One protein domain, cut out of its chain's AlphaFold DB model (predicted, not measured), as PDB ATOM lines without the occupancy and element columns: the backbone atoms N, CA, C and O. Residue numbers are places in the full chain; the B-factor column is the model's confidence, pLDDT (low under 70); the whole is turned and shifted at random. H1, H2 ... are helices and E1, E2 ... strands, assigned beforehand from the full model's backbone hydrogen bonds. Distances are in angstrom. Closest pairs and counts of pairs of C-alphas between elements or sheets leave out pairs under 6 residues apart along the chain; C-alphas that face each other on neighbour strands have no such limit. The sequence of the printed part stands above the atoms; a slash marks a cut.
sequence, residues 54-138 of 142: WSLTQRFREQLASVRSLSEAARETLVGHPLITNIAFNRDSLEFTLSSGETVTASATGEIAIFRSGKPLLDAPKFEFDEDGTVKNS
ATOM      1  N   TRP A  54     148.108 319.225 247.873       85.44
ATOM      2  CA  TRP A  54     149.154 318.992 246.891       85.44
ATOM      3  C   TRP A  54     148.800 319.638 245.553       85.44
ATOM      4  O   TRP A  54     149.554 320.485 245.072       85.44
ATOM      5  N   SER A  55     147.642 319.315 244.974       87.62
ATOM      6  CA  SER A  55     147.206 319.845 243.679       87.62
ATOM      7  C   SER A  55     147.086 321.369 243.702       87.62
ATOM      8  O   SER A  55     147.510 322.047 242.760       87.62
ATOM      9  N   LEU A  56     146.580 321.937 244.802       89.50
ATOM     10  CA  LEU A  56     146.477 323.382 244.962       89.50
ATOM     11  C   LEU A  56     147.853 324.047 245.068       89.50
ATOM     12  O   LEU A  56     148.094 325.055 244.404       89.50
ATOM     13  N   THR A  57     148.772 323.452 245.832       88.25
ATOM     14  CA  THR A  57     150.153 323.943 245.954       88.25
ATOM     15  C   THR A  57     150.895 323.877 244.620       88.25
ATOM     16  O   THR A  57     151.600 324.822 244.268       88.25
ATOM     17  N   GLN A  58     150.714 322.806 243.838       85.88
ATOM     18  CA  GLN A  58     151.317 322.679 242.508       85.88
ATOM     19  C   GLN A  58     150.831 323.782 241.560       85.88
ATOM     20  O   GLN A  58     151.659 324.439 240.929       85.88
ATOM     21  N   ARG A  59     149.519 324.050 241.512       87.88
ATOM     22  CA  ARG A  59     148.960 325.132 240.680       87.88
ATOM     23  C   ARG A  59     149.422 326.511 241.136       87.88
ATOM     24  O   ARG A  59     149.800 327.328 240.303       87.88
ATOM     25  N   PHE A  60     149.439 326.766 242.447       90.31
ATOM     26  CA  PHE A  60     149.982 328.011 242.994       90.31
ATOM     27  C   PHE A  60     151.445 328.206 242.579       90.31
ATOM     28  O   PHE A  60     151.820 329.283 242.123       90.31
ATOM     29  N   ARG A  61     152.263 327.151 242.671       85.06
ATOM     30  CA  ARG A  61     153.672 327.170 242.262       85.06
ATOM     31  C   ARG A  61     153.835 327.456 240.770       85.06
ATOM     32  O   ARG A  61     154.667 328.278 240.406       85.06
ATOM     33  N   GLU A  62     153.080 326.774 239.914       85.25
ATOM     34  CA  GLU A  62     153.109 327.004 238.464       85.25
ATOM     35  C   GLU A  62     152.751 328.453 238.130       85.25
ATOM     36  O   GLU A  62     153.449 329.098 237.345       85.25
ATOM     37  N   GLN A  63     151.741 329.000 238.808       88.12
ATOM     38  CA  GLN A  63     151.378 330.396 238.631       88.12
ATOM     39  C   GLN A  63     152.476 331.337 239.125       88.12
ATOM     40  O   GLN A  63     152.856 332.257 238.406       88.12
ATOM     41  N   LEU A  64     153.052 331.079 240.304       85.69
ATOM     42  CA  LEU A  64     154.164 331.857 240.855       85.69
ATOM     43  C   LEU A  64     155.381 331.854 239.922       85.69
ATOM     44  O   LEU A  64     156.017 332.893 239.744       85.69
ATOM     45  N   ALA A  65     155.672 330.721 239.280       82.75
ATOM     46  CA  ALA A  65     156.730 330.625 238.284       82.75
ATOM     47  C   ALA A  65     156.443 331.499 237.048       82.75
ATOM     48  O   ALA A  65     157.364 332.081 236.471       82.75
ATOM     49  N   SER A  66     155.176 331.621 236.654       84.38
ATOM     50  CA  SER A  66     154.774 332.447 235.518       84.38
ATOM     51  C   SER A  66     154.822 333.946 235.827       84.38
ATOM     52  O   SER A  66     155.327 334.711 235.011       84.38
ATOM     53  N   VAL A  67     154.284 334.386 236.972       86.56
ATOM     54  CA  VAL A  67     154.075 335.824 237.255       86.56
ATOM     55  C   VAL A  67     155.127 336.449 238.173       86.56
ATOM     56  O   VAL A  67     155.195 337.669 238.276       86.56
ATOM     57  N   ARG A  68     155.958 335.642 238.853       82.69
ATOM     58  CA  ARG A  68     157.021 336.100 239.780       82.69
ATOM     59  C   ARG A  68     156.531 337.004 240.917       82.69
ATOM     60  O   ARG A  68     157.295 337.775 241.489       82.69
ATOM     61  N   SER A  69     155.254 336.894 241.261       88.50
ATOM     62  CA  SER A  69     154.588 337.719 242.265       88.50
ATOM     63  C   SER A  69     153.668 336.851 243.114       88.50
ATOM     64  O   SER A  69     152.729 336.240 242.601       88.50
ATOM     65  N   LEU A  70     153.921 336.812 244.428       89.44
ATOM     66  CA  LEU A  70     153.098 336.058 245.382       89.44
ATOM     67  C   LEU A  70     151.641 336.537 245.368       89.44
ATOM     68  O   LEU A  70     150.719 335.726 245.390       89.44
ATOM     69  N   SER A  71     151.432 337.852 245.293       91.56
ATOM     70  CA  SER A  71     150.100 338.464 245.302       91.56
ATOM     71  C   SER A  71     149.301 338.140 244.049       91.56
ATOM     72  O   SER A  71     148.112 337.835 244.144       91.56
ATOM     73  N   GLU A  72     149.937 338.170 242.878       90.94
ATOM     74  CA  GLU A  72     149.261 337.827 241.624       90.94
ATOM     75  C   GLU A  72     148.966 336.329 241.545       90.94
ATOM     76  O   GLU A  72     147.827 335.949 241.263       90.94
ATOM     77  N   ALA A  73     149.933 335.483 241.913       91.25
ATOM     78  CA  ALA A  73     149.741 334.037 241.959       91.25
ATOM     79  C   ALA A  73     148.605 333.643 242.916       91.25
ATOM     80  O   ALA A  73     147.743 332.832 242.568       91.25
ATOM     81  N   ALA A  74     148.543 334.261 244.098       93.31
ATOM     82  CA  ALA A  74     147.488 334.016 245.076       93.31
ATOM     83  C   ALA A  74     146.116 334.467 244.588       93.31
ATOM     84  O   ALA A  74     145.132 333.749 244.770       93.31
ATOM     85  N   ARG A  75     146.039 335.636 243.946       94.00
ATOM     86  CA  ARG A  75     144.793 336.140 243.359       94.00
ATOM     87  C   ARG A  75     144.220 335.165 242.332       94.00
ATOM     88  O   ARG A  75     143.009 335.012 242.256       94.00
ATOM     89  N   GLU A  76     145.080 334.527 241.550       90.81
ATOM     90  CA  GLU A  76     144.656 333.675 240.438       90.81
ATOM     91  C   GLU A  76     144.361 332.231 240.854       90.81
ATOM     92  O   GLU A  76     143.563 331.562 240.199       90.81
ATOM     93  N   THR A  77     144.947 331.756 241.957       91.06
ATOM     94  CA  THR A  77     144.840 330.344 242.366       91.06
ATOM     95  C   THR A  77     144.159 330.119 243.716       91.06
ATOM     96  O   THR A  77     143.450 329.126 243.875       91.06
ATOM     97  N   LEU A  78     144.337 331.023 244.685       94.00
ATOM     98  CA  LEU A  78     143.875 330.848 246.067       94.00
ATOM     99  C   LEU A  78     142.599 331.640 246.362       94.00
ATOM    100  O   LEU A  78     141.714 331.155 247.069       94.00
ATOM    101  N   VAL A  79     142.488 332.863 245.838       92.31
ATOM    102  CA  VAL A  79     141.333 333.727 246.107       92.31
ATOM    103  C   VAL A  79     140.065 333.108 245.517       92.31
ATOM    104  O   VAL A  79     139.980 332.813 244.328       92.31
ATOM    105  N   GLY A  80     139.061 332.905 246.375       87.12
ATOM    106  CA  GLY A  80     137.802 332.258 245.999       87.12
ATOM    107  C   GLY A  80     137.899 330.738 245.823       87.12
ATOM    108  O   GLY A  80     136.947 330.126 245.341       87.12
ATOM    109  N   HIS A  81     139.021 330.111 246.191       90.62
ATOM    110  CA  HIS A  81     139.136 328.657 246.193       90.62
ATOM    111  C   HIS A  81     138.349 328.064 247.380       90.62
ATOM    112  O   HIS A  81     138.594 328.462 248.519       90.62
ATOM    113  N   PRO A  82     137.443 327.088 247.167       90.50
ATOM    114  CA  PRO A  82     136.528 326.607 248.210       90.50
ATOM    115  C   PRO A  82     137.228 325.930 249.393       90.50
ATOM    116  O   PRO A  82     136.693 325.892 250.497       90.50
ATOM    117  N   LEU A  83     138.424 325.387 249.163       92.44
ATOM    118  CA  LEU A  83     139.206 324.729 250.208       92.44
ATOM    119  C   LEU A  83     140.060 325.692 251.034       92.44
ATOM    120  O   LEU A  83     140.604 325.247 252.036       92.44
ATOM    121  N   ILE A  84     140.193 326.964 250.644       94.75
ATOM    122  CA  ILE A  84     141.024 327.943 251.352       94.75
ATOM    123  C   ILE A  84     140.210 328.623 252.452       94.75
ATOM    124  O   ILE A  84     139.154 329.192 252.196       94.75
ATOM    125  N   THR A  85     140.724 328.588 253.680       95.25
ATOM    126  CA  THR A  85     140.101 329.236 254.844       95.25
ATOM    127  C   THR A  85     140.807 330.518 255.256       95.25
ATOM    128  O   THR A  85     140.178 331.393 255.847       95.25
ATOM    129  N   ASN A  86     142.100 330.644 254.954       95.62
ATOM    130  CA  ASN A  86     142.892 331.816 255.300       95.62
ATOM    131  C   ASN A  86     144.007 332.050 254.276       95.62
ATOM    132  O   ASN A  86     144.593 331.090 253.777       95.62
ATOM    133  N   ILE A  87     144.314 333.322 254.017       96.38
ATOM    134  CA  ILE A  87     145.476 333.775 253.247       96.38
ATOM    135  C   ILE A  87     146.101 334.935 254.027       96.38
ATOM    136  O   ILE A  87     145.439 335.940 254.281       96.38
ATOM    137  N   ALA A  88     147.372 334.806 254.385       95.62
ATOM    138  CA  ALA A  88     148.141 335.815 255.089       95.62
ATOM    139  C   ALA A  88     149.382 336.193 254.274       95.62
ATOM    140  O   ALA A  88     150.176 335.343 253.875       95.62
ATOM    141  N   PHE A  89     149.551 337.492 254.047       93.75
ATOM    142  CA  PHE A  89     150.739 338.047 253.410       93.75
ATOM    143  C   PHE A  89     151.694 338.554 254.484       93.75
ATOM    144  O   PHE A  89     151.334 339.411 255.290       93.75
ATOM    145  N   ASN A  90     152.916 338.035 254.470       91.00
ATOM    146  CA  ASN A  90     154.033 338.511 255.277       91.00
ATOM    147  C   ASN A  90     155.024 339.271 254.384       91.00
ATOM    148  O   ASN A  90     154.813 339.410 253.181       91.00
ATOM    149  N   ARG A  91     156.114 339.781 254.972       85.44
ATOM    150  CA  ARG A  91     157.097 340.609 254.252       85.44
ATOM    151  C   ARG A  91     157.660 339.917 253.006       85.44
ATOM    152  O   ARG A  91     157.669 340.527 251.946       85.44
ATOM    153  N   ASP A  92     158.078 338.661 253.151       86.19
ATOM    154  CA  ASP A  92     158.779 337.904 252.103       86.19
ATOM    155  C   ASP A  92     158.123 336.541 251.820       86.19
ATOM    156  O   ASP A  92     158.678 335.692 251.116       86.19
ATOM    157  N   SER A  93     156.936 336.309 252.389       90.56
ATOM    158  CA  SER A  93     156.223 335.043 252.270       90.56
ATOM    159  C   SER A  93     154.710 335.213 252.259       90.56
ATOM    160  O   SER A  93     154.153 336.208 252.722       90.56
ATOM    161  N   LEU A  94     154.047 334.200 251.727       94.25
ATOM    162  CA  LEU A  94     152.612 334.029 251.725       94.25
ATOM    163  C   LEU A  94     152.286 332.742 252.465       94.25
ATOM    164  O   LEU A  94     152.864 331.698 252.181       94.25
ATOM    165  N   GLU A  95     151.345 332.810 253.390       94.81
ATOM    166  CA  GLU A  95     150.800 331.644 254.063       94.81
ATOM    167  C   GLU A  95     149.339 331.459 253.664       94.81
ATOM    168  O   GLU A  95     148.564 332.414 253.665       94.81
ATOM    169  N   PHE A  96     148.939 330.237 253.335       95.25
ATOM    170  CA  PHE A  96     147.537 329.898 253.142       95.25
ATOM    171  C   PHE A  96     147.173 328.617 253.876       95.25
ATOM    172  O   PHE A  96     147.975 327.695 253.999       95.25
ATOM    173  N   THR A  97     145.952 328.569 254.400       95.00
ATOM    174  CA  THR A  97     145.442 327.422 255.158       95.00
ATOM    175  C   THR A  97     144.268 326.797 254.430       95.00
ATOM    176  O   THR A  97     143.383 327.504 253.939       95.00
ATOM    177  N   LEU A  98     144.269 325.468 254.368       93.69
ATOM    178  CA  LEU A  98     143.180 324.681 253.822       93.69
ATOM    179  C   LEU A  98     142.203 324.252 254.917       93.69
ATOM    180  O   LEU A  98     142.564 324.037 256.074       93.69
ATOM    181  N   SER A  99     140.951 324.043 254.521       91.81
ATOM    182  CA  SER A  99     139.874 323.524 255.373       91.81
ATOM    183  C   SER A  99     140.165 322.138 255.968       91.81
ATOM    184  O   SER A  99     139.640 321.807 257.028       91.81
ATOM    185  N   SER A 100     141.036 321.352 255.335       88.38
ATOM    186  CA  SER A 100     141.519 320.050 255.812       88.38
ATOM    187  C   SER A 100     142.611 320.133 256.896       88.38
ATOM    188  O   SER A 100     142.980 319.105 257.483       88.38
ATOM    189  N   GLY A 101     143.074 321.348 257.220       89.50
ATOM    190  CA  GLY A 101     143.986 321.645 258.328       89.50
ATOM    191  C   GLY A 101     145.465 321.757 257.950       89.50
ATOM    192  O   GLY A 101     146.299 321.915 258.843       89.50
ATOM    193  N   GLU A 102     145.807 321.649 256.667       92.19
ATOM    194  CA  GLU A 102     147.148 321.926 256.158       92.19
ATOM    195  C   GLU A 102     147.376 323.432 255.992       92.19
ATOM    196  O   GLU A 102     146.514 324.164 255.504       92.19
ATOM    197  N   THR A 103     148.573 323.878 256.351       93.50
ATOM    198  CA  THR A 103     149.050 325.246 256.159       93.50
ATOM    199  C   THR A 103     150.255 325.207 255.236       93.50
ATOM    200  O   THR A 103     151.196 324.453 255.474       93.50
ATOM    201  N   VAL A 104     150.223 326.008 254.178       91.25
ATOM    202  CA  VAL A 104     151.291 326.122 253.189       91.25
ATOM    203  C   VAL A 104     151.904 327.507 253.304       91.25
ATOM    204  O   VAL A 104     151.197 328.508 253.222       91.25
ATOM    205  N   THR A 105     153.218 327.563 253.456       91.12
ATOM    206  CA  THR A 105     154.005 328.794 253.447       91.12
ATOM    207  C   THR A 105     154.866 328.801 252.194       91.12
ATOM    208  O   THR A 105     155.639 327.874 251.982       91.12
ATOM    209  N   ALA A 106     154.747 329.836 251.370       89.00
ATOM    210  CA  ALA A 106     155.528 330.026 250.156       89.00
ATOM    211  C   ALA A 106     156.335 331.327 250.234       89.00
ATOM    212  O   ALA A 106     155.786 332.373 250.578       89.00
ATOM    213  N   SER A 107     157.622 331.290 249.906       85.88
ATOM    214  CA  SER A 107     158.469 332.481 249.809       85.88
ATOM    215  C   SER A 107     158.472 333.061 248.391       85.88
ATOM    216  O   SER A 107     158.143 332.385 247.413       85.88
ATOM    217  N   ALA A 108     158.912 334.313 248.255       78.50
ATOM    218  CA  ALA A 108     159.121 334.929 246.942       78.50
ATOM    219  C   ALA A 108     160.212 334.223 246.107       78.50
ATOM    220  O   ALA A 108     160.205 334.313 244.880       78.50
ATOM    221  N   THR A 109     161.128 333.497 246.758       73.56
ATOM    222  CA  THR A 109     162.198 332.717 246.113       73.56
ATOM    223  C   THR A 109     161.749 331.327 245.658       73.56
ATOM    224  O   THR A 109     162.522 330.630 245.006       73.56
ATOM    225  N   GLY A 110     160.500 330.938 245.946       71.06
ATOM    226  CA  GLY A 110     159.921 329.657 245.532       71.06
ATOM    227  C   GLY A 110     159.979 328.553 246.569       71.06
ATOM    228  O   GLY A 110     159.435 327.479 246.324       71.06
ATOM    229  N   GLU A 111     160.563 328.810 247.738       79.38
ATOM    230  CA  GLU A 111     160.570 327.836 248.821       79.38
ATOM    231  C   GLU A 111     159.143 327.632 249.323       79.38
ATOM    232  O   GLU A 111     158.465 328.590 249.698       79.38
ATOM    233  N   ILE A 112     158.686 326.381 249.337       83.88
ATOM    234  CA  ILE A 112     157.371 326.009 249.848       83.88
ATOM    235  C   ILE A 112     157.562 325.054 251.024       83.88
ATOM    236  O   ILE A 112     158.249 324.042 250.913       83.88
ATOM    237  N   ALA A 113     156.941 325.375 252.153       85.31
ATOM    238  CA  ALA A 113     156.882 324.540 253.343       85.31
ATOM    239  C   ALA A 113     155.423 324.241 253.682       85.31
ATOM    240  O   ALA A 113     154.553 325.095 253.532       85.31
ATOM    241  N   ILE A 114     155.150 323.019 254.131       87.94
ATOM    242  CA  ILE A 114     153.785 322.554 254.373       87.94
ATOM    243  C   ILE A 114     153.718 321.956 255.766       87.94
ATOM    244  O   ILE A 114     154.574 321.163 256.159       87.94
ATOM    245  N   PHE A 115     152.692 322.336 256.513       88.62
ATOM    246  CA  PHE A 115     152.493 321.957 257.900       88.62
ATOM    247  C   PHE A 115     151.106 321.365 258.091       88.62
ATOM    248  O   PHE A 115     150.138 321.816 257.488       88.62
ATOM    249  N   ARG A 116     150.992 320.390 258.990       88.00
ATOM    250  CA  ARG A 116     149.707 319.904 259.497       88.00
ATOM    251  C   ARG A 116     149.780 319.794 261.007       88.00
ATOM    252  O   ARG A 116     150.693 319.171 261.546       88.00
ATOM    253  N   SER A 117     148.842 320.440 261.698       85.19
ATOM    254  CA  SER A 117     148.832 320.496 263.170       85.19
ATOM    255  C   SER A 117     150.171 320.975 263.763       85.19
ATOM    256  O   SER A 117     150.652 320.431 264.756       85.19
ATOM    257  N   GLY A 118     150.807 321.959 263.114       79.25
ATOM    258  CA  GLY A 118     152.088 322.539 263.540       79.25
ATOM    259  C   GLY A 118     153.323 321.664 263.297       79.25
ATOM    260  O   GLY A 118     154.427 322.071 263.646       79.25
ATOM    261  N   LYS A 119     153.172 320.476 262.697       83.38
ATOM    262  CA  LYS A 119     154.298 319.624 262.297       83.38
ATOM    263  C   LYS A 119     154.566 319.791 260.804       83.38
ATOM    264  O   LYS A 119     153.599 319.759 260.039       83.38
ATOM    265  N   PRO A 120     155.831 319.949 260.376       80.75
ATOM    266  CA  PRO A 120     156.149 319.936 258.959       80.75
ATOM    267  C   PRO A 120     155.756 318.578 258.375       80.75
ATOM    268  O   PRO A 120     156.049 317.533 258.964       80.75
ATOM    269  N   LEU A 121     155.092 318.589 257.224       79.75
ATOM    270  CA  LEU A 121     155.010 317.409 256.376       79.75
ATOM    271  C   LEU A 121     156.413 317.208 255.796       79.75
ATOM    272  O   LEU A 121     156.871 318.000 254.977       79.75
ATOM    273  N   LEU A 122     157.114 316.197 256.317       55.47
ATOM    274  CA  LEU A 122     158.550 315.943 256.116       55.47
ATOM    275  C   LEU A 122     158.952 315.697 254.647       55.47
ATOM    276  O   LEU A 122     160.137 315.773 254.340       55.47
ATOM    277  N   ASP A 123     157.972 315.515 253.759       54.47
ATOM    278  CA  ASP A 123     158.146 315.275 252.322       54.47
ATOM    279  C   ASP A 123     157.774 316.493 251.455       54.47
ATOM    280  O   ASP A 123     157.614 316.375 250.240       54.47
ATOM    281  N   ALA A 124     157.600 317.678 252.056       53.31
ATOM    282  CA  ALA A 124     157.279 318.888 251.308       53.31
ATOM    283  C   ALA A 124     158.463 319.280 250.396       53.31
ATOM    284  O   ALA A 124     159.549 319.591 250.899       53.31
ATOM    285  N   PRO A 125     158.287 319.271 249.066       54.91
ATOM    286  CA  PRO A 125     159.361 319.580 248.133       54.91
ATOM    287  C   PRO A 125     159.835 321.023 248.291       54.91
ATOM    288  O   PRO A 125     159.039 321.963 248.301       54.91
ATOM    289  N   LYS A 126     161.156 321.192 248.346       56.88
ATOM    290  CA  LYS A 126     161.786 322.498 248.182       56.88
ATOM    291  C   LYS A 126     161.894 322.796 246.694       56.88
ATOM    292  O   LYS A 126     162.433 321.992 245.931       56.88
ATOM    293  N   PHE A 127     161.386 323.951 246.289       59.78
ATOM    294  CA  PHE A 127     161.532 324.433 244.926       59.78
ATOM    295  C   PHE A 127     162.439 325.653 244.944       59.78
ATOM    296  O   PHE A 127     162.196 326.603 245.680       59.78
ATOM    297  N   GLU A 128     163.485 325.611 244.131       58.31
ATOM    298  CA  GLU A 128     164.288 326.787 243.821       58.31
ATOM    299  C   GLU A 128     163.989 327.196 242.382       58.31
ATOM    300  O   GLU A 128     163.829 326.351 241.492       58.31
ATOM    301  N   PHE A 129     163.884 328.499 242.159       57.22
ATOM    302  CA  PHE A 129     163.794 329.053 240.819       57.22
ATOM    303  C   PHE A 129     165.189 329.414 240.305       57.22
ATOM    304  O   PHE A 129     165.959 330.059 241.014       57.22
ATOM    305  N   ASP A 130     165.486 329.052 239.058       58.59
ATOM    306  CA  ASP A 130     166.631 329.598 238.326       58.59
ATOM    307  C   ASP A 130     166.394 331.062 237.917       58.59
ATOM    308  O   ASP A 130     165.263 331.553 237.962       58.59
ATOM    309  N   GLU A 131     167.453 331.755 237.478       56.03
ATOM    310  CA  GLU A 131     167.407 333.152 236.999       56.03
ATOM    311  C   GLU A 131     166.385 333.367 235.864       56.03
ATOM    312  O   GLU A 131     165.752 334.418 235.790       56.03
ATOM    313  N   ASP A 132     166.145 332.333 235.048       57.44
ATOM    314  CA  ASP A 132     165.150 332.320 233.962       57.44
ATOM    315  C   ASP A 132     163.743 331.916 234.431       57.44
ATOM    316  O   ASP A 132     162.796 331.809 233.651       57.44
ATOM    317  N   GLY A 133     163.604 331.615 235.718       53.19
ATOM    318  CA  GLY A 133     162.357 331.213 236.324       53.19
ATOM    319  C   GLY A 133     161.980 329.734 236.183       53.19
ATOM    320  O   GLY A 133     160.916 329.298 236.638       53.19
ATOM    321  N   THR A 134     162.850 328.925 235.602       56.62
ATOM    322  CA  THR A 134     162.623 327.481 235.520       56.62
ATOM    323  C   THR A 134     162.850 326.835 236.892       56.62
ATOM    324  O   THR A 134     163.735 327.244 237.639       56.62
ATOM    325  N   VAL A 135     162.020 325.857 237.267       57.44
ATOM    326  CA  VAL A 135     162.122 325.166 238.565       57.44
ATOM    327  C   VAL A 135     163.293 324.182 238.547       57.44
ATOM    328  O   VAL A 135     163.289 323.237 237.754       57.44
ATOM    329  N   LYS A 136     164.241 324.323 239.479       55.97
ATOM    330  CA  LYS A 136     165.169 323.244 239.837       55.97
ATOM    331  C   LYS A 136     164.502 322.346 240.872       55.97
ATOM    332  O   LYS A 136     164.421 322.676 242.052       55.97
ATOM    333  N   ASN A 137     163.999 321.196 240.429       55.06
ATOM    334  CA  ASN A 137     163.512 320.166 241.345       55.06
ATOM    335  C   ASN A 137     164.690 319.576 242.129       55.06
ATOM    336  O   ASN A 137     165.584 318.972 241.537       55.06
ATOM    337  N   SER A 138     164.644 319.656 243.458       44.69
ATOM    338  CA  SER A 138     165.424 318.776 244.326       44.69
ATOM    339  C   SER A 138     164.465 317.879 245.114       44.69
ATOM    340  O   SER A 138     163.977 318.238 246.172       44.69
TER     341      SER A 138
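AT A GLANCE: This is residues 54 to 138 of the 142 residues of an uncharacterized protein of Rhizobium leguminosarum (UniProt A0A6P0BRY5). A twisted sheet of four antiparallel strands, E1 to E4, forms a wall with the helix H1 over one face, and the short helix H2 packs on H1 and grazes the sheet; a small hairpin, E5 and E6, lies past the start of E4. The printed part has 85 residues, with two named helices followed by six named strands, in the order H1 H2 E1 E2 E3 E4 E5 E6. The larger sheet runs E1 - E2 - E3 - E4, the smaller E5 - E6, and the class is mixed, helices and strands. The whole is compact, with a radius of gyration of the C-alphas of 12.0 A and spans of 34 by 28 by 25 A.

IN THESE COORDINATES: Find C-alpha 54 at (149.154, 318.992, 246.891); from there H1 runs through residues 54 to 67, 20.0 A. Next comes H2, residues 70 to 77, 10.5 A. E1 takes residues 84 to 89, 14.2 A, beginning at C-alpha 84 at (141.024, 327.943, 251.352). Read on to E2, residues 93 to 98, and E3, residues 102 to 107, each 16.7 A, then E4, residues 112 to 116, 13.8 A. E5 is residues 126 to 129 and E6 residues 135 to 138, ending at C-alpha 138 at (165.424, 318.776, 244.326).

HOW THE PARTS SIT: Begin with the sheet E1 E2 E3 E4, a meander, each strand the antiparallel neighbour of the one before; it is twisted, with C-alphas up to 4.1 A off its best plane. Look for N 88 and O 95 at 2.8 A between E1 and E2, N 96 and O 104 at 2.8 A between E2 and E3, and N 105 and O 113 at 2.8 A between E3 and E4, each within hydrogen-bond range. H1 is on this sheet at a height over the sheet of 10.1 A, in two layers, a helix on one face of a sheet. It lies over E3, along the strands, at 19 degrees on the local plane, and only just not over E2, on which 2 of its C-alphas fall. H2 only grazes the sheet, with its residues 70 to 74. H1 and H2 touch, closest at the C-alphas of Leu 64 and Ala 73, 5.1 A, at a steep tilt of 55 degrees, opposite ways. In both helices every O i to N i+4 pair is within hydrogen-bond range. The hairpin of E5 and E6 is antiparallel, with N 136 and O 128 at 2.9 A. The closest C-alphas of E4 and E5 are those of Ile 112 and Lys 126, 5.9 A, while E6 and E4 are apart.

THE WHOLE: The C-alphas farthest apart are those of Ser 117 and Asp 132, 35.5 A. The printed part has no cut and no long link. The mean pLDDT of the printed part is 81.9, and residues 122 to 138 are under 70.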